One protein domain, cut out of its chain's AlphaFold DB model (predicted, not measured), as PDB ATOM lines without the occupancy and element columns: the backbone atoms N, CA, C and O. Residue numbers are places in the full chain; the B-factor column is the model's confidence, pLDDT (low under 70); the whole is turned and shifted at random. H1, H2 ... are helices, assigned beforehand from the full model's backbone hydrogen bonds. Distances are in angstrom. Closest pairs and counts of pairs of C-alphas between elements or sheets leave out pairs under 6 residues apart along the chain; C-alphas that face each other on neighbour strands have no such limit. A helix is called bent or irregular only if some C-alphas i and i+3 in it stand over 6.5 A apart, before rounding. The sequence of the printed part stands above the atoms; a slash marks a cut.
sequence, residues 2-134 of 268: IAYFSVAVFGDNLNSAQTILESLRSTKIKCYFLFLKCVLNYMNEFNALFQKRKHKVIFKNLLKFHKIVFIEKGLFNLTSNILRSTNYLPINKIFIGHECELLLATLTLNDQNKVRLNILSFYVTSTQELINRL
ATOM      1  N   ILE A   2      94.877 -81.601  11.327       82.50
ATOM      2  CA  ILE A   2      96.296 -81.387  11.701       82.50
ATOM      3  C   ILE A   2      96.656 -82.078  13.025       82.50
ATOM      4  O   ILE A   2      97.660 -82.778  13.084       82.50
ATOM      5  N   ALA A   3      95.818 -81.939  14.060       81.38
ATOM      6  CA  ALA A   3      96.019 -82.622  15.341       81.38
ATOM      7  C   ALA A   3      96.029 -84.153  15.188       81.38
ATOM      8  O   ALA A   3      96.934 -84.812  15.679       81.38
ATOM      9  N   TYR A   4      95.084 -84.698  14.416       85.31
ATOM     10  CA  TYR A   4      94.994 -86.131  14.121       85.31
ATOM     11  C   TYR A   4      96.272 -86.670  13.457       85.31
ATOM     12  O   TYR A   4      96.860 -87.627  13.946       85.31
ATOM     13  N   PHE A   5      96.751 -86.019  12.392       83.31
ATOM     14  CA  PHE A   5      97.981 -86.446  11.719       83.31
ATOM     15  C   PHE A   5      99.238 -86.182  12.556       83.31
ATOM     16  O   PHE A   5     100.205 -86.915  12.422       83.31
ATOM     17  N   SER A   6      99.227 -85.194  13.457       81.19
ATOM     18  CA  SER A   6     100.339 -84.984  14.396       81.19
ATOM     19  C   SER A   6     100.453 -86.141  15.394       81.19
ATOM     20  O   SER A   6     101.557 -86.596  15.669       81.19
ATOM     21  N   VAL A   7      99.318 -86.657  15.881       82.81
ATOM     22  CA  VAL A   7      99.278 -87.844  16.749       82.81
ATOM     23  C   VAL A   7      99.692 -89.102  15.985       82.81
ATOM     24  O   VAL A   7     100.500 -89.859  16.497       82.81
ATOM     25  N   ALA A   8      99.218 -89.301  14.750       79.38
ATOM     26  CA  ALA A   8      99.590 -90.465  13.935       79.38
ATOM     27  C   ALA A   8     101.086 -90.489  13.555       79.38
ATOM     28  O   ALA A   8     101.691 -91.552  13.487       79.38
ATOM     29  N   VAL A   9     101.701 -89.322  13.333       82.44
ATOM     30  CA  VAL A   9     103.154 -89.221  13.104       82.44
ATOM     31  C   VAL A   9     103.928 -89.557  14.377       82.44
ATOM     32  O   VAL A   9     104.895 -90.301  14.306       82.44
ATOM     33  N   PHE A  10     103.492 -89.044  15.532       78.50
ATOM     34  CA  PHE A  10     104.177 -89.271  16.808       78.50
ATOM     35  C   PHE A  10     103.975 -90.692  17.362       78.50
ATOM     36  O   PHE A  10     104.876 -91.233  17.991       78.50
ATOM     37  N   GLY A  11     102.796 -91.282  17.152       76.94
ATOM     38  CA  GLY A  11     102.429 -92.605  17.661       76.94
ATOM     39  C   GLY A  11     102.878 -93.757  16.764       76.94
ATOM     40  O   GLY A  11     103.458 -94.715  17.263       76.94
ATOM     41  N   ASP A  12     102.653 -93.649  15.450       75.88
ATOM     42  CA  ASP A  12     102.799 -94.782  14.522       75.88
ATOM     43  C   ASP A  12     103.996 -94.642  13.556       75.88
ATOM     44  O   ASP A  12     104.227 -95.536  12.741       75.88
ATOM     45  N   ASN A  13     104.757 -93.533  13.604       74.69
ATOM     46  CA  ASN A  13     105.895 -93.235  12.708       74.69
ATOM     47  C   ASN A  13     105.591 -93.465  11.210       74.69
ATOM     48  O   ASN A  13     106.439 -93.882  10.416       74.69
ATOM     49  N   LEU A  14     104.352 -93.193  10.797       80.62
ATOM     50  CA  LEU A  14     103.922 -93.393   9.419       80.62
ATOM     51  C   LEU A  14     104.455 -92.269   8.520       80.62
ATOM     52  O   LEU A  14     103.952 -91.143   8.551       80.62
ATOM     53  N   ASN A  15     105.402 -92.592   7.635       81.25
ATOM     54  CA  ASN A  15     105.942 -91.648   6.643       81.25
ATOM     55  C   ASN A  15     104.845 -90.987   5.786       81.25
ATOM     56  O   ASN A  15     104.929 -89.807   5.457       81.25
ATOM     57  N   SER A  16     103.773 -91.715   5.461       82.31
ATOM     58  CA  SER A  16     102.620 -91.166   4.736       82.31
ATOM     59  C   SER A  16     101.861 -90.109   5.547       82.31
ATOM     60  O   SER A  16     101.456 -89.085   4.994       82.31
ATOM     61  N   ALA A  17     101.705 -90.313   6.859       81.75
ATOM     62  CA  ALA A  17     101.083 -89.344   7.758       81.75
ATOM     63  C   ALA A  17     101.928 -88.067   7.871       81.75
ATOM     64  O   ALA A  17     101.367 -86.971   7.924       81.75
ATOM     65  N   GLN A  18     103.257 -88.197   7.828       83.94
ATOM     66  CA  GLN A  18     104.173 -87.061   7.843       83.94
ATOM     67  C   GLN A  18     104.064 -86.223   6.566       83.94
ATOM     68  O   GLN A  18     103.832 -85.016   6.649       83.94
ATOM     69  N   THR A  19     104.079 -86.859   5.393       85.25
ATOM     70  CA  THR A  19     103.871 -86.176   4.105       85.25
ATOM     71  C   THR A  19     102.526 -85.444   4.048       85.25
ATOM     72  O   THR A  19     102.436 -84.311   3.561       85.25
ATOM     73  N   ILE A  20     101.456 -86.058   4.570       85.06
ATOM     74  CA  ILE A  20     100.130 -85.428   4.640       85.06
ATOM     75  C   ILE A  20     100.145 -84.247   5.617       85.06
ATOM     76  O   ILE A  20      99.590 -83.194   5.309       85.06
ATOM     77  N   LEU A  21     100.788 -84.379   6.779       84.94
ATOM     78  CA  LEU A  21     100.878 -83.308   7.770       84.94
ATOM     79  C   LEU A  21     101.631 -82.086   7.226       84.94
ATOM     80  O   LEU A  21     101.166 -80.956   7.391       84.94
ATOM     81  N   GLU A  22     102.754 -82.304   6.547       85.75
ATOM     82  CA  GLU A  22     103.528 -81.258   5.870       85.75
ATOM     83  C   GLU A  22     102.694 -80.578   4.777       85.75
ATOM     84  O   GLU A  22     102.614 -79.347   4.708       85.75
ATOM     85  N   SER A  23     101.959 -81.374   4.000       85.12
ATOM     86  CA  SER A  23     101.020 -80.882   2.994       85.12
ATOM     87  C   SER A  23      99.907 -80.022   3.614       85.12
ATOM     88  O   SER A  23      99.627 -78.925   3.140       85.12
ATOM     89  N   LEU A  24      99.304 -80.443   4.729       84.75
ATOM     90  CA  LEU A  24      98.261 -79.681   5.432       84.75
ATOM     91  C   LEU A  24      98.775 -78.370   6.047       84.75
ATOM     92  O   LEU A  24      98.001 -77.428   6.249       84.75
ATOM     93  N   ARG A  25     100.072 -78.297   6.365       86.44
ATOM     94  CA  ARG A  25     100.712 -77.075   6.869       86.44
ATOM     95  C   ARG A  25     101.012 -76.072   5.754       86.44
ATOM     96  O   ARG A  25     101.062 -74.877   6.042       86.44
ATOM     97  N   SER A  26     101.124 -76.523   4.505       88.62
ATOM     98  CA  SER A  26     101.374 -75.667   3.343       88.62
ATOM     99  C   SER A  26     100.280 -74.616   3.142       88.62
ATOM    100  O   SER A  26      99.101 -74.927   2.953       88.62
ATOM    101  N   THR A  27     100.686 -73.346   3.097       88.75
ATOM    102  CA  THR A  27      99.793 -72.212   2.814       88.75
ATOM    103  C   THR A  27      99.104 -72.351   1.454       88.75
ATOM    104  O   THR A  27      97.925 -72.041   1.332       88.75
ATOM    105  N   LYS A  28      99.787 -72.922   0.448       89.88
ATOM    106  CA  LYS A  28      99.210 -73.187  -0.885       89.88
ATOM    107  C   LYS A  28      98.032 -74.158  -0.814       89.88
ATOM    108  O   LYS A  28      97.006 -73.937  -1.448       89.88
ATOM    109  N   ILE A  29      98.173 -75.220  -0.024       89.88
ATOM    110  CA  ILE A  29      97.123 -76.229   0.152       89.88
ATOM    111  C   ILE A  29      95.938 -75.645   0.920       89.88
ATOM    112  O   ILE A  29      94.788 -75.898   0.561       89.88
ATOM    113  N   LYS A  30      96.197 -74.780   1.905       91.12
ATOM    114  CA  LYS A  30      95.136 -74.012   2.568       91.12
ATOM    115  C   LYS A  30      94.371 -73.120   1.586       91.12
ATOM    116  O   LYS A  30      93.146 -73.108   1.657       91.12
ATOM    117  N   CYS A  31      95.043 -72.458   0.636       92.12
ATOM    118  CA  CYS A  31      94.358 -71.708  -0.426       92.12
ATOM    119  C   CYS A  31      93.398 -72.609  -1.217       92.12
ATOM    120  O   CYS A  31      92.235 -72.252  -1.389       92.12
ATOM    121  N   TYR A  32      93.829 -73.809  -1.628       92.81
ATOM    122  CA  TYR A  32      92.943 -74.744  -2.334       92.81
ATOM    123  C   TYR A  32      91.753 -75.194  -1.483       92.81
ATOM    124  O   TYR A  32      90.646 -75.287  -2.003       92.81
ATOM    125  N   PHE A  33      91.931 -75.433  -0.181       91.31
ATOM    126  CA  PHE A  33      90.806 -75.777   0.690       91.31
ATOM    127  C   PHE A  33      89.811 -74.628   0.860       91.31
ATOM    128  O   PHE A  33      88.607 -74.875   0.848       91.31
ATOM    129  N   LEU A  34      90.282 -73.383   0.983       91.31
ATOM    130  CA  LEU A  34      89.410 -72.204   1.048       91.31
ATOM    131  C   LEU A  34      88.648 -71.999  -0.267       91.31
ATOM    132  O   LEU A  34      87.440 -71.761  -0.255       91.31
ATOM    133  N   PHE A  35      89.331 -72.176  -1.397       92.69
ATOM    134  CA  PHE A  35      88.710 -72.201  -2.717       92.69
ATOM    135  C   PHE A  35      87.622 -73.286  -2.812       92.69
ATOM    136  O   PHE A  35      86.475 -72.988  -3.154       92.69
ATOM    137  N   LEU A  36      87.949 -74.532  -2.451       90.25
ATOM    138  CA  LEU A  36      87.008 -75.653  -2.484       90.25
ATOM    139  C   LEU A  36      85.823 -75.416  -1.548       90.25
ATOM    140  O   LEU A  36      84.691 -75.649  -1.952       90.25
ATOM    141  N   LYS A  37      86.039 -74.888  -0.340       89.94
ATOM    142  CA  LYS A  37      84.962 -74.508   0.588       89.94
ATOM    143  C   LYS A  37      83.956 -73.560  -0.074       89.94
ATOM    144  O   LYS A  37      82.754 -73.708   0.131       89.94
ATOM    145  N   CYS A  38      84.427 -72.616  -0.889       86.38
ATOM    146  CA  CYS A  38      83.562 -71.689  -1.614       86.38
ATOM    147  C   CYS A  38      82.843 -72.362  -2.795       86.38
ATOM    148  O   CYS A  38      81.625 -72.248  -2.935       86.38
ATOM    149  N   VAL A  39      83.587 -73.059  -3.659       84.12
ATOM    150  CA  VAL A  39      83.059 -73.590  -4.928       84.12
ATOM    151  C   VAL A  39      82.231 -74.858  -4.743       84.12
ATOM    152  O   VAL A  39      81.267 -75.065  -5.479       84.12
ATOM    153  N   LEU A  40      82.532 -75.687  -3.741       83.75
ATOM    154  CA  LEU A  40      81.789 -76.922  -3.483       83.75
ATOM    155  C   LEU A  40      80.327 -76.658  -3.146       83.75
ATOM    156  O   LEU A  40      79.482 -77.427  -3.580       83.75
ATOM    157  N   ASN A  41      79.998 -75.569  -2.447       79.31
ATOM    158  CA  ASN A  41      78.599 -75.213  -2.201       79.31
ATOM    159  C   ASN A  41      77.849 -75.011  -3.523       79.31
ATOM    160  O   ASN A  41      76.773 -75.570  -3.726       79.31
ATOM    161  N   TYR A  42      78.478 -74.302  -4.459       74.94
ATOM    162  CA  TYR A  42      77.929 -74.057  -5.787       74.94
ATOM    163  C   TYR A  42      77.800 -75.351  -6.609       74.94
ATOM    164  O   TYR A  42      76.763 -75.615  -7.221       74.94
ATOM    165  N   MET A  43      78.833 -76.200  -6.584       75.25
ATOM    166  CA  MET A  43      78.836 -77.493  -7.277       75.25
ATOM    167  C   MET A  43      77.844 -78.486  -6.662       75.25
ATOM    168  O   MET A  43      77.231 -79.264  -7.384       75.25
ATOM    169  N   ASN A  44      77.633 -78.451  -5.348       76.62
ATOM    170  CA  ASN A  44      76.666 -79.298  -4.657       76.62
ATOM    171  C   ASN A  44      75.231 -78.867  -4.950       76.62
ATOM    172  O   ASN A  44      74.386 -79.726  -5.184       76.62
ATOM    173  N   GLU A  45      74.950 -77.562  -5.009       72.81
ATOM    174  CA  GLU A  45      73.663 -77.067  -5.504       72.81
ATOM    175  C   GLU A  45      73.411 -77.542  -6.932       72.81
ATOM    176  O   GLU A  45      72.327 -78.033  -7.249       72.81
ATOM    177  N   PHE A  46      74.431 -77.448  -7.784       70.31
ATOM    178  CA  PHE A  46      74.363 -77.920  -9.153       70.31
ATOM    179  C   PHE A  46      74.098 -79.431  -9.225       70.31
ATOM    180  O   PHE A  46      73.127 -79.859  -9.841       70.31
ATOM    181  N   ASN A  47      74.876 -80.248  -8.517       71.56
ATOM    182  CA  ASN A  47      74.681 -81.696  -8.444       71.56
ATOM    183  C   ASN A  47      73.301 -82.063  -7.881       71.56
ATOM    184  O   ASN A  47      72.639 -82.955  -8.409       71.56
ATOM    185  N   ALA A  48      72.814 -81.344  -6.867       71.88
ATOM    186  CA  ALA A  48      71.477 -81.542  -6.320       71.88
ATOM    187  C   ALA A  48      70.380 -81.214  -7.346       71.88
ATOM    188  O   ALA A  48      69.345 -81.876  -7.355       71.88
ATOM    189  N   LEU A  49      70.585 -80.230  -8.230       66.25
ATOM    190  CA  LEU A  49      69.676 -79.970  -9.351       66.25
ATOM    191  C   LEU A  49      69.678 -81.110 -10.370       66.25
ATOM    192  O   LEU A  49      68.611 -81.459 -10.861       66.25
ATOM    193  N   PHE A  50      70.834 -81.721 -10.640       63.72
ATOM    194  CA  PHE A  50      70.921 -82.905 -11.501       63.72
ATOM    195  C   PHE A  50      70.303 -84.141 -10.856       63.72
ATOM    196  O   PHE A  50      69.846 -85.020 -11.572       63.72
ATOM    197  N   GLN A  51      70.285 -84.235  -9.526       64.25
ATOM    198  CA  GLN A  51      69.674 -85.350  -8.796       64.25
ATOM    199  C   GLN A  51      68.158 -85.182  -8.613       64.25
ATOM    200  O   GLN A  51      67.424 -86.168  -8.532       64.25
ATOM    201  N   LYS A  52      67.666 -83.941  -8.535       64.94
ATOM    202  CA  LYS A  52      66.236 -83.644  -8.404       64.94
ATOM    203  C   LYS A  52      65.543 -83.801  -9.758       64.94
ATOM    204  O   LYS A  52      65.939 -83.192 -10.741       64.94
ATOM    205  N   ARG A  53      64.394 -84.484  -9.782       56.69
ATOM    206  CA  ARG A  53      63.511 -84.627 -10.964       56.69
ATOM    207  C   ARG A  53      62.799 -83.325 -11.393       56.69
ATOM    208  O   ARG A  53      61.692 -83.362 -11.919       56.69
ATOM    209  N   LYS A  54      63.358 -82.149 -11.081       54.34
ATOM    210  CA  LYS A  54      62.756 -80.832 -11.352       54.34
ATOM    211  C   LYS A  54      63.620 -80.070 -12.362       54.34
ATOM    212  O   LYS A  54      64.587 -79.413 -12.001       54.34
ATOM    213  N   HIS A  55      63.202 -80.125 -13.622       53.38
ATOM    214  CA  HIS A  55      63.959 -79.722 -14.815       53.38
ATOM    215  C   HIS A  55      64.203 -78.200 -14.993       53.38
ATOM    216  O   HIS A  55      65.065 -77.793 -15.766       53.38
ATOM    217  N   LYS A  56      63.512 -77.327 -14.243       54.00
ATOM    218  CA  LYS A  56      63.420 -75.879 -14.546       54.00
ATOM    219  C   LYS A  56      64.637 -75.000 -14.181       54.00
ATOM    220  O   LYS A  56      64.649 -73.837 -14.568       54.00
ATOM    221  N   VAL A  57      65.631 -75.479 -13.422       55.72
ATOM    222  CA  VAL A  57      66.644 -74.592 -12.773       55.72
ATOM    223  C   VAL A  57      68.066 -74.724 -13.354       55.72
ATOM    224  O   VAL A  57      68.951 -73.938 -13.023       55.72
ATOM    225  N   ILE A  58      68.301 -75.666 -14.270       61.44
ATOM    226  CA  ILE A  58      69.660 -76.035 -14.709       61.44
ATOM    227  C   ILE A  58      70.347 -74.903 -15.507       61.44
ATOM    228  O   ILE A  58      71.500 -74.567 -15.234       61.44
ATOM    229  N   PHE A  59      69.629 -74.234 -16.418       60.28
ATOM    230  CA  PHE A  59      70.196 -73.196 -17.299       60.28
ATOM    231  C   PHE A  59      70.698 -71.944 -16.568       60.28
ATOM    232  O   PHE A  59      71.757 -71.410 -16.894       60.28
ATOM    233  N   LYS A  60      69.966 -71.474 -15.549       60.50
ATOM    234  CA  LYS A  60      70.335 -70.259 -14.803       60.50
ATOM    235  C   LYS A  60      71.628 -70.456 -14.007       60.50
ATOM    236  O   LYS A  60      72.457 -69.547 -13.941       60.50
ATOM    237  N   ASN A  61      71.803 -71.636 -13.414       63.03
ATOM    238  CA  ASN A  61      72.984 -71.943 -12.609       63.03
ATOM    239  C   ASN A  61      74.213 -72.241 -13.479       63.03
ATOM    240  O   ASN A  61      75.310 -71.829 -13.096       63.03
ATOM    241  N   LEU A  62      74.021 -72.849 -14.661       66.12
ATOM    242  CA  LEU A  62      75.057 -72.975 -15.697       66.12
ATOM    243  C   LEU A  62      75.607 -71.612 -16.120       66.12
ATOM    244  O   LEU A  62      76.818 -71.421 -16.144       66.12
ATOM    245  N   LEU A  63      74.727 -70.648 -16.410       64.00
ATOM    246  CA  LEU A  63      75.141 -69.328 -16.888       64.00
ATOM    247  C   LEU A  63      75.994 -68.581 -15.853       64.00
ATOM    248  O   LEU A  63      76.999 -67.963 -16.187       64.00
ATOM    249  N   LYS A  64      75.614 -68.668 -14.577       66.81
ATOM    250  CA  LYS A  64      76.392 -68.105 -13.468       66.81
ATOM    251  C   LYS A  64      77.773 -68.762 -13.327       66.81
ATOM    252  O   LYS A  64      78.747 -68.045 -13.134       66.81
ATOM    253  N   PHE A  65      77.864 -70.091 -13.452       68.88
ATOM    254  CA  PHE A  65      79.149 -70.804 -13.422       68.88
ATOM    255  C   PHE A  65      80.036 -70.404 -14.605       68.88
ATOM    256  O   PHE A  65      81.222 -70.139 -14.443       68.88
ATOM    257  N   HIS A  66      79.435 -70.270 -15.788       67.50
ATOM    258  CA  HIS A  66      80.129 -69.860 -16.998       67.50
ATOM    259  C   HIS A  66      80.760 -68.460 -16.864       67.50
ATOM    260  O   HIS A  66      81.938 -68.281 -17.170       67.50
ATOM    261  N   LYS A  67      80.021 -67.491 -16.308       68.06
ATOM    262  CA  LYS A  67      80.501 -66.111 -16.099       68.06
ATOM    263  C   LYS A  67      81.697 -65.988 -15.149       68.06
ATOM    264  O   LYS A  67      82.424 -65.005 -15.215       68.06
ATOM    265  N   ILE A  68      81.889 -66.954 -14.253       70.50
ATOM    266  CA  ILE A  68      82.990 -66.951 -13.279       70.50
ATOM    267  C   ILE A  68      84.335 -67.315 -13.929       70.50
ATOM    268  O   ILE A  68      85.391 -66.901 -13.450       70.50
ATOM    269  N   VAL A  69      84.302 -68.091 -15.011       65.75
ATOM    270  CA  VAL A  69      85.491 -68.738 -15.584       65.75
ATOM    271  C   VAL A  69      85.850 -68.154 -16.949       65.75
ATOM    272  O   VAL A  69      87.029 -68.024 -17.285       65.75
ATOM    273  N   PHE A  70      84.844 -67.778 -17.735       69.06
ATOM    274  CA  PHE A  70      85.008 -67.425 -19.139       69.06
ATOM    275  C   PHE A  70      84.627 -65.974 -19.405       69.06
ATOM    276  O   PHE A  70      83.789 -65.387 -18.718       69.06
ATOM    277  N   ILE A  71      85.248 -65.400 -20.435       63.06
ATOM    278  CA  ILE A  71      84.854 -64.102 -20.988       63.06
ATOM    279  C   ILE A  71      83.381 -64.197 -21.385       63.06
ATOM    280  O   ILE A  71      82.997 -65.183 -22.010       63.06
ATOM    281  N   GLU A  72      82.583 -63.186 -21.019       60.12
ATOM    282  CA  GLU A  72      81.137 -63.131 -21.254       60.12
ATOM    283  C   GLU A  72      80.816 -63.337 -22.739       60.12
ATOM    284  O   GLU A  72      80.811 -62.422 -23.558       60.12
ATOM    285  N   LYS A  73      80.588 -64.597 -23.083       54.62
ATOM    286  CA  LYS A  73      80.111 -65.072 -24.367       54.62
ATOM    287  C   LYS A  73      78.920 -65.965 -24.032       54.62
ATOM    288  O   LYS A  73      78.955 -66.685 -23.040       54.62
ATOM    289  N   GLY A  74      77.826 -65.841 -24.777       53.44
ATOM    290  CA  GLY A  74      76.576 -66.544 -24.470       53.44
ATOM    291  C   GLY A  74      76.754 -68.056 -24.267       53.44
ATOM    292  O   GLY A  74      77.746 -68.648 -24.697       53.44
ATOM    293  N   LEU A  75      75.756 -68.686 -23.636       52.59
ATOM    294  CA  LEU A  75      75.740 -70.112 -23.269       52.59
ATOM    295  C   LEU A  75      76.117 -71.049 -24.443       52.59
ATOM    296  O   LEU A  75      76.627 -72.140 -24.226       52.59
ATOM    297  N   PHE A  76      75.917 -70.627 -25.691       50.62
ATOM    298  CA  PHE A  76      76.075 -71.461 -26.884       50.62
ATOM    299  C   PHE A  76      77.477 -71.591 -27.437       50.62
ATOM    300  O   PHE A  76      77.730 -72.499 -28.219       50.62
ATOM    301  N   ASN A  77      78.435 -70.820 -26.928       53.09
ATOM    302  CA  ASN A  77      79.834 -71.144 -27.186       53.09
ATOM    303  C   ASN A  77      80.312 -72.384 -26.397       53.09
ATOM    304  O   ASN A  77      81.488 -72.744 -26.506       53.09
ATOM    305  N   LEU A  78      79.437 -73.049 -25.609       52.72
ATOM    306  CA  LEU A  78      79.801 -74.216 -24.772       52.72
ATOM    307  C   LEU A  78      80.137 -75.432 -25.628       52.72
ATOM    308  O   LEU A  78      80.853 -76.323 -25.177       52.72
ATOM    309  N   THR A  79      79.679 -75.445 -26.876       54.12
ATOM    310  CA  THR A  79      80.036 -76.446 -27.872       54.12
ATOM    311  C   THR A  79      81.448 -76.172 -28.385       54.12
ATOM    312  O   THR A  79      81.670 -75.248 -29.167       54.12
ATOM    313  N   SER A  80      82.405 -76.954 -27.876       51.81
ATOM    314  CA  SER A  80      83.806 -77.139 -28.312       51.81
ATOM    315  C   SER A  80      84.762 -75.931 -28.355       51.81
ATOM    316  O   SER A  80      85.967 -76.126 -28.205       51.81
ATOM    317  N   ASN A  81      84.291 -74.687 -28.475       59.09
ATOM    318  CA  ASN A  81      85.158 -73.505 -28.530       59.09
ATOM    319  C   ASN A  81      85.455 -72.885 -27.158       59.09
ATOM    320  O   ASN A  81      86.471 -72.208 -27.015       59.09
ATOM    321  N   ILE A  82      84.623 -73.112 -26.137       62.75
ATOM    322  CA  ILE A  82      84.804 -72.506 -24.806       62.75
ATOM    323  C   ILE A  82      86.092 -72.935 -24.100       62.75
ATOM    324  O   ILE A  82      86.694 -72.124 -23.405       62.75
ATOM    325  N   LEU A  83      86.558 -74.162 -24.331       64.19
ATOM    326  CA  LEU A  83      87.780 -74.706 -23.725       64.19
ATOM    327  C   LEU A  83      89.063 -74.230 -24.428       64.19
ATOM    328  O   LEU A  83      90.153 -74.747 -24.188       64.19
ATOM    329  N   ARG A  84      88.957 -73.245 -25.327       71.00
ATOM    330  CA  ARG A  84      90.132 -72.551 -25.851       71.00
ATOM    331  C   ARG A  84      90.648 -71.591 -24.790       71.00
ATOM    332  O   ARG A  84      89.884 -70.797 -24.246       71.00
ATOM    333  N   SER A  85      91.959 -71.599 -24.579       69.94
ATOM    334  CA  SER A  85      92.646 -70.699 -23.643       69.94
ATOM    335  C   SER A  85      92.332 -69.217 -23.873       69.94
ATOM    336  O   SER A  85      92.334 -68.434 -22.929       69.94
ATOM    337  N   THR A  86      91.988 -68.835 -25.104       71.75
ATOM    338  CA  THR A  86      91.591 -67.473 -25.491       71.75
ATOM    339  C   THR A  86      90.241 -67.021 -24.930       71.75
ATOM    340  O   THR A  86      89.945 -65.829 -24.956       71.75
ATOM    341  N   ASN A  87      89.411 -67.945 -24.443       74.50
ATOM    342  CA  ASN A  87      88.103 -67.646 -23.860       74.50
ATOM    343  C   ASN A  87      88.130 -67.595 -22.327       74.50
ATOM    344  O   ASN A  87      87.109 -67.271 -21.717       74.50
ATOM    345  N   TYR A  88      89.266 -67.905 -21.702       81.38
ATOM    346  CA  TYR A  88      89.406 -67.885 -20.250       81.38
ATOM    347  C   TYR A  88      89.590 -66.455 -19.760       81.38
ATOM    348  O   TYR A  88      90.248 -65.634 -20.403       81.38
ATOM    349  N   LEU A  89      89.030 -66.154 -18.590       79.00
ATOM    350  CA  LEU A  89      89.392 -64.925 -17.902       79.00
ATOM    351  C   LEU A  89      90.890 -64.952 -17.545       79.00
ATOM    352  O   LEU A  89      91.429 -66.014 -17.219       79.00
ATOM    353  N   PRO A  90      91.570 -63.790 -17.556       84.62
ATOM    354  CA  PRO A  90      92.918 -63.685 -17.012       84.62
ATOM    355  C   PRO A  90      92.963 -64.250 -15.590       84.62
ATOM    356  O   PRO A  90      92.043 -64.002 -14.813       84.62
ATOM    357  N   ILE A  91      94.045 -64.942 -15.223       86.12
ATOM    358  CA  ILE A  91      94.172 -65.642 -13.929       86.12
ATOM    359  C   ILE A  91      93.860 -64.762 -12.703       86.12
ATOM    360  O   ILE A  91      93.328 -65.245 -11.704       86.12
ATOM    361  N   ASN A  92      94.115 -63.456 -12.805       84.50
ATOM    362  CA  ASN A  92      93.877 -62.471 -11.748       84.50
ATOM    363  C   ASN A  92      92.404 -62.047 -11.613       84.50
ATOM    364  O   ASN A  92      92.043 -61.408 -10.634       84.50
ATOM    365  N   LYS A  93      91.562 -62.360 -12.602       85.25
ATOM    366  CA  LYS A  93      90.126 -62.038 -12.628       85.25
ATOM    367  C   LYS A  93      89.236 -63.242 -12.324       85.25
ATOM    368  O   LYS A  93      88.025 -63.078 -12.199       85.25
ATOM    369  N   ILE A  94      89.811 -64.440 -12.227       86.06
ATOM    370  CA  ILE A  94      89.067 -65.657 -11.897       86.06
ATOM    371  C   ILE A  94      88.587 -65.564 -10.451       86.06
ATOM    372  O   ILE A  94      89.361 -65.239  -9.549       86.06
ATOM    373  N   PHE A  95      87.319 -65.893 -10.218       87.00
ATOM    374  CA  PHE A  95      86.776 -65.940  -8.868       87.00
ATOM    375  C   PHE A  95      87.321 -67.152  -8.104       87.00
ATOM    376  O   PHE A  95      87.082 -68.301  -8.484       87.00
ATOM    377  N   ILE A  96      88.015 -66.895  -6.995       88.19
ATOM    378  CA  ILE A  96      88.548 -67.939  -6.102       88.19
ATOM    379  C   ILE A  96      87.977 -67.865  -4.673       88.19
ATOM    380  O   ILE A  96      88.267 -68.727  -3.847       88.19
ATOM    381  N   GLY A  97      87.136 -66.862  -4.396       88.88
ATOM    382  CA  GLY A  97      86.558 -66.586  -3.079       88.88
ATOM    383  C   GLY A  97      87.405 -65.631  -2.226       88.88
ATOM    384  O   GLY A  97      88.631 -65.620  -2.304       88.88
ATOM    385  N   HIS A  98      86.740 -64.828  -1.388       90.69
ATOM    386  CA  HIS A  98      87.374 -63.747  -0.619       90.69
ATOM    387  C   HIS A  98      88.425 -64.244   0.386       90.69
ATOM    388  O   HIS A  98      89.537 -63.727   0.419       90.69
ATOM    389  N   GLU A  99      88.106 -65.286   1.163       91.44
ATOM    390  CA  GLU A  99      89.048 -65.874   2.129       91.44
ATOM    391  C   GLU A  99      90.313 -66.406   1.432       91.44
ATOM    392  O   GLU A  99      91.422 -66.255   1.944       91.44
ATOM    393  N   CYS A 100      90.155 -67.008   0.246       92.50
ATOM    394  CA  CYS A 100      91.280 -67.505  -0.538       92.50
ATOM    395  C   CYS A 100      92.136 -66.354  -1.074       92.50
ATOM    396  O   CYS A 100      93.353 -66.451  -0.998       92.50
ATOM    397  N   GLU A 101      91.530 -65.275  -1.581       92.38
ATOM    398  CA  GLU A 101      92.249 -64.086  -2.065       92.38
ATOM    399  C   GLU A 101      93.130 -63.455  -0.979       92.38
ATOM    400  O   GLU A 101      94.308 -63.186  -1.213       92.38
ATOM    401  N   LEU A 102      92.594 -63.296   0.237       93.25
ATOM    402  CA  LEU A 102      93.352 -62.757   1.370       93.25
ATOM    403  C   LEU A 102      94.569 -63.623   1.712       93.25
ATOM    404  O   LEU A 102      95.661 -63.100   1.930       93.25
ATOM    405  N   LEU A 103      94.404 -64.949   1.730       92.75
ATOM    406  CA  LEU A 103      95.515 -65.860   2.003       92.75
ATOM    407  C   LEU A 103      96.521 -65.886   0.846       92.75
ATOM    408  O   LEU A 103      97.728 -65.944   1.074       92.75
ATOM    409  N   LEU A 104      96.038 -65.805  -0.393       92.69
ATOM    410  CA  LEU A 104      96.869 -65.786  -1.590       92.69
ATOM    411  C   LEU A 104      97.778 -64.552  -1.617       92.69
ATOM    412  O   LEU A 104      98.945 -64.679  -1.972       92.69
ATOM    413  N   ALA A 105      97.284 -63.396  -1.164       92.06
ATOM    414  CA  ALA A 105      98.060 -62.159  -1.079       92.06
ATOM    415  C   ALA A 105      99.304 -62.267  -0.172       92.06
ATOM    416  O   ALA A 105     100.250 -61.504  -0.344       92.06
ATOM    417  N   THR A 106      99.338 -63.232   0.756       93.06
ATOM    418  CA  THR A 106     100.502 -63.488   1.628       93.06
ATOM    419  C   THR A 106     101.621 -64.291   0.950       93.06
ATOM    420  O   THR A 106     102.725 -64.388   1.482       93.06
ATOM    421  N   LEU A 107     101.352 -64.890  -0.216       92.25
ATOM    422  CA  LEU A 107     102.309 -65.697  -0.973       92.25
ATOM    423  C   LEU A 107     103.119 -64.842  -1.954       92.25
ATOM    424  O   LEU A 107     102.711 -63.754  -2.351       92.25
ATOM    425  N   THR A 108     104.246 -65.379  -2.426       93.50
ATOM    426  CA  THR A 108     105.018 -64.762  -3.516       93.50
ATOM    427  C   THR A 108     104.212 -64.726  -4.817       93.50
ATOM    428  O   THR A 108     103.402 -65.616  -5.074       93.50
ATOM    429  N   LEU A 109     104.474 -63.749  -5.691       91.50
ATOM    430  CA  LEU A 109     103.764 -63.607  -6.971       91.50
ATOM    431  C   LEU A 109     103.815 -64.886  -7.834       91.50
ATOM    432  O   LEU A 109     102.827 -65.264  -8.460       91.50
ATOM    433  N   ASN A 110     104.949 -65.594  -7.832       92.25
ATOM    434  CA  ASN A 110     105.096 -66.867  -8.546       92.25
ATOM    435  C   ASN A 110     104.143 -67.942  -7.998       92.25
ATOM    436  O   ASN A 110     103.492 -68.666  -8.751       92.25
ATOM    437  N   ASP A 111     104.034 -68.031  -6.675       91.44
ATOM    438  CA  ASP A 111     103.163 -68.997  -6.018       91.44
ATOM    439  C   ASP A 111     101.684 -68.644  -6.166       91.44
ATOM    440  O   ASP A 111     100.870 -69.541  -6.386       91.44
ATOM    441  N   GLN A 112     101.345 -67.353  -6.133       91.81
ATOM    442  CA  GLN A 112     100.007 -66.857  -6.453       91.81
ATOM    443  C   GLN A 112      99.577 -67.306  -7.855       91.81
ATOM    444  O   GLN A 112      98.506 -67.894  -8.019       91.81
ATOM    445  N   ASN A 113     100.441 -67.102  -8.855       92.56
ATOM    446  CA  ASN A 113     100.172 -67.499 -10.234       92.56
ATOM    447  C   ASN A 113      99.991 -69.015 -10.368       92.56
ATOM    448  O   ASN A 113      99.041 -69.460 -11.010       92.56
ATOM    449  N   LYS A 114     100.846 -69.819  -9.721       92.94
ATOM    450  CA  LYS A 114     100.719 -71.287  -9.719       92.94
ATOM    451  C   LYS A 114      99.391 -71.749  -9.121       92.94
ATOM    452  O   LYS A 114      98.722 -72.599  -9.703       92.94
ATOM    453  N   VAL A 115      98.987 -71.175  -7.987       92.62
ATOM    454  CA  VAL A 115      97.704 -71.504  -7.348       92.62
ATOM    455  C   VAL A 115      96.535 -71.139  -8.263       92.62
ATOM    456  O   VAL A 115      95.645 -71.963  -8.471       92.62
ATOM    457  N   ARG A 116      96.559 -69.952  -8.880       92.31
ATOM    458  CA  ARG A 116      95.513 -69.517  -9.818       92.31
ATOM    459  C   ARG A 116      95.431 -70.388 -11.069       92.31
ATOM    460  O   ARG A 116      94.328 -70.698 -11.503       92.31
ATOM    461  N   LEU A 117      96.564 -70.819 -11.624       91.44
ATOM    462  CA  LEU A 117      96.599 -71.737 -12.769       91.44
ATOM    463  C   LEU A 117      95.976 -73.096 -12.431       91.44
ATOM    464  O   LEU A 117      95.188 -73.622 -13.214       91.44
ATOM    465  N   ASN A 118      96.262 -73.633 -11.245       92.31
ATOM    466  CA  ASN A 118      95.656 -74.886 -10.793       92.31
ATOM    467  C   ASN A 118      94.145 -74.743 -10.556       92.31
ATOM    468  O   ASN A 118      93.375 -75.628 -10.924       92.31
ATOM    469  N   ILE A 119      93.702 -73.610 -10.006       91.56
ATOM    470  CA  ILE A 119      92.271 -73.311  -9.855       91.56
ATOM    471  C   ILE A 119      91.587 -73.162 -11.223       91.56
ATOM    472  O   ILE A 119      90.498 -73.695 -11.431       91.56
ATOM    473  N   LEU A 120      92.227 -72.489 -12.182       88.94
ATOM    474  CA  LEU A 120      91.727 -72.407 -13.553       88.94
ATOM    475  C   LEU A 120      91.591 -73.805 -14.168       88.94
ATOM    476  O   LEU A 120      90.550 -74.110 -14.743       88.94
ATOM    477  N   SER A 121      92.598 -74.668 -14.001       89.56
ATOM    478  CA  SER A 121      92.540 -76.059 -14.459       89.56
ATOM    479  C   SER A 121      91.333 -76.796 -13.871       89.56
ATOM    480  O   SER A 121      90.582 -77.416 -14.621       89.56
ATOM    481  N   PHE A 122      91.070 -76.641 -12.568       89.75
ATOM    482  CA  PHE A 122      89.883 -77.211 -11.927       89.75
ATOM    483  C   PHE A 122      88.575 -76.731 -12.576       89.75
ATOM    484  O   PHE A 122      87.689 -77.542 -12.856       89.75
ATOM    485  N   TYR A 123      88.437 -75.428 -12.830       85.06
ATOM    486  CA  TYR A 123      87.243 -74.873 -13.470       85.06
ATOM    487  C   TYR A 123      87.056 -75.364 -14.908       85.06
ATOM    488  O   TYR A 123      85.935 -75.686 -15.307       85.06
ATOM    489  N   VAL A 124      88.144 -75.456 -15.674       82.44
ATOM    490  CA  VAL A 124      88.145 -75.984 -17.044       82.44
ATOM    491  C   VAL A 124      87.697 -77.446 -17.047       82.44
ATOM    492  O   VAL A 124      86.750 -77.786 -17.755       82.44
ATOM    493  N   THR A 125      88.296 -78.292 -16.204       85.44
ATOM    494  CA  THR A 125      87.912 -79.706 -16.073       85.44
ATOM    495  C   THR A 125      86.464 -79.855 -15.616       85.44
ATOM    496  O   THR A 125      85.708 -80.620 -16.207       85.44
ATOM    497  N   SER A 126      86.036 -79.072 -14.623       80.38
ATOM    498  CA  SER A 126      84.642 -79.070 -14.167       80.38
ATOM    499  C   SER A 126      83.689 -78.698 -15.304       80.38
ATOM    500  O   SER A 126      82.669 -79.352 -15.488       80.38
ATOM    501  N   THR A 127      84.031 -77.694 -16.115       77.06
ATOM    502  CA  THR A 127      83.220 -77.284 -17.273       77.06
ATOM    503  C   THR A 127      83.155 -78.377 -18.339       77.06
ATOM    504  O   THR A 127      82.081 -78.623 -18.880       77.06
ATOM    505  N   GLN A 128      84.262 -79.067 -18.620       78.12
ATOM    506  CA  GLN A 128      84.273 -80.205 -19.544       78.12
ATOM    507  C   GLN A 128      83.328 -81.318 -19.071       78.12
ATOM    508  O   GLN A 128      82.529 -81.824 -19.858       78.12
ATOM    509  N   GLU A 129      83.364 -81.656 -17.782       77.75
ATOM    510  CA  GLU A 129      82.456 -82.644 -17.192       77.75
ATOM    511  C   GLU A 129      80.986 -82.211 -17.277       77.75
ATOM    512  O   GLU A 129      80.103 -83.029 -17.541       77.75
ATOM    513  N   LEU A 130      80.707 -80.914 -17.113       74.06
ATOM    514  CA  LEU A 130      79.369 -80.358 -17.318       74.06
ATOM    515  C   LEU A 130      78.907 -80.494 -18.769       74.06
ATOM    516  O   LEU A 130      77.777 -80.925 -19.006       74.06
ATOM    517  N   ILE A 131      79.774 -80.161 -19.728       72.94
ATOM    518  CA  ILE A 131      79.488 -80.287 -21.161       72.94
ATOM    519  C   ILE A 131      79.201 -81.747 -21.523       72.94
ATOM    520  O   ILE A 131      78.231 -82.007 -22.225       72.94
ATOM    521  N   ASN A 132      79.970 -82.701 -20.992       74.88
ATOM    522  CA  ASN A 132      79.782 -84.132 -21.256       74.88
ATOM    523  C   ASN A 132      78.433 -84.671 -20.744       74.88
ATOM    524  O   ASN A 132      77.882 -85.620 -21.300       74.88
ATOM    525  N   ARG A 133      77.896 -84.087 -19.668       71.19
ATOM    526  CA  ARG A 133      76.651 -84.540 -19.020       71.19
ATOM    527  C   ARG A 133      75.387 -83.915 -19.596       71.19
ATOM    528  O   ARG A 133      74.295 -84.395 -19.280       71.19
ATOM    529  N   LEU A 134      75.526 -82.844 -20.368       69.19
ATOM    530  CA  LEU A 134      74.443 -82.078 -20.972       69.19
ATOM    531  C   LEU A 134      74.439 -82.334 -22.491       69.19
ATOM    532  O   LEU A 134      75.504 -82.450 -23.089       69.19
TER     533      LEU A 134
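AT A GLANCE: This is residues 2 to 134 of the 268 residues of the protein "Dimer_Tnp_hAT domain-containing protein" of Solenopsis invicta (UniProt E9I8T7). Two long helices, H3 and H7, run the same way and meet near their beginnings, while H4 folds back from the far end of H3 and reaches H7 with its last residue. A separate hairpin of two short helices, H1 and H2, makes a head beyond the beginning of H3, and little H6 packs on the first part of H3. The printed part has 133 residues with seven named helices, H1 to H7 in order, and no named strand; its class is all helix. It is loose, with a radius of gyration of the C-alphas of 18.0 A, and spans 55 by 39 by 24 A.

HOW THE PARTS SIT: H1, residues 2 to 12, and H2, residues 15 to 25, form a helical hairpin; they touch, their closest C-alphas being those of Val 9 and Ala 17, 5.7 A apart, at a shallow tilt of 21 degrees, opposite ways. H3, residues 27 to 51, is about perpendicular to H2 at 89 degrees and close but not clearly touching, the closest C-alphas, Ser 23 and Ile 29, being 6.7 A apart. H3 has a kink of 39 degrees near residue 40. H4, residues 55 to 69, forms a helical hairpin with H3 at a shallow tilt of 24 degrees; residues 46 to 50 touch 55 to 61, closest at the C-alphas of Leu 49 and Ile 58, 6.6 A. H4 is irregular: C-alphas 56 and 59 are 7.8 A apart. H5, residues 75 to 78, touches no helix but is near H4. H6, residues 98 to 104, touches residues 27 to 35 of H3, closest at the C-alphas of Cys 31 and Cys 100, 5.2 A. H7, residues 109 to 133, touches H3, the hub, closest at the C-alphas of Lys 28 and Val 115, 6.8 A, at a shallow tilt of 15 degrees, the same way. H4 and H7 only just touch, with 3 pairs of C-alphas within 8 A, the closest being Val 69 and Tyr 123 at 6.7 A. H3, H4 and H7 are an up and down bundle, each running against the one before it. In H1, H2, H6 and H7 every O i to N i+4 pair is within hydrogen-bond range; in H3 it is 19 of 21, in H4 6 of 11, and H5 is too short for such a pair.

IN THESE COORDINATES: H1 begins at C-alpha 2, (96.296, -81.387, 11.701). H3 is 34.9 A long, H4 24.2 A, and H7 36.3 A, ending at C-alpha 133, (76.651, -84.540, -19.020).

THE WHOLE: The C-alphas of Gly 11 and Phe 76 are the farthest apart, 55.9 A. The printed part has no cut; H5 to H6 is a long link of 19 residues, and residues 51 to 56 stand free. Mean pLDDT of the printed part is 78.1; residues 49 to 67, 69 to 83, 85 and 134 are under 70.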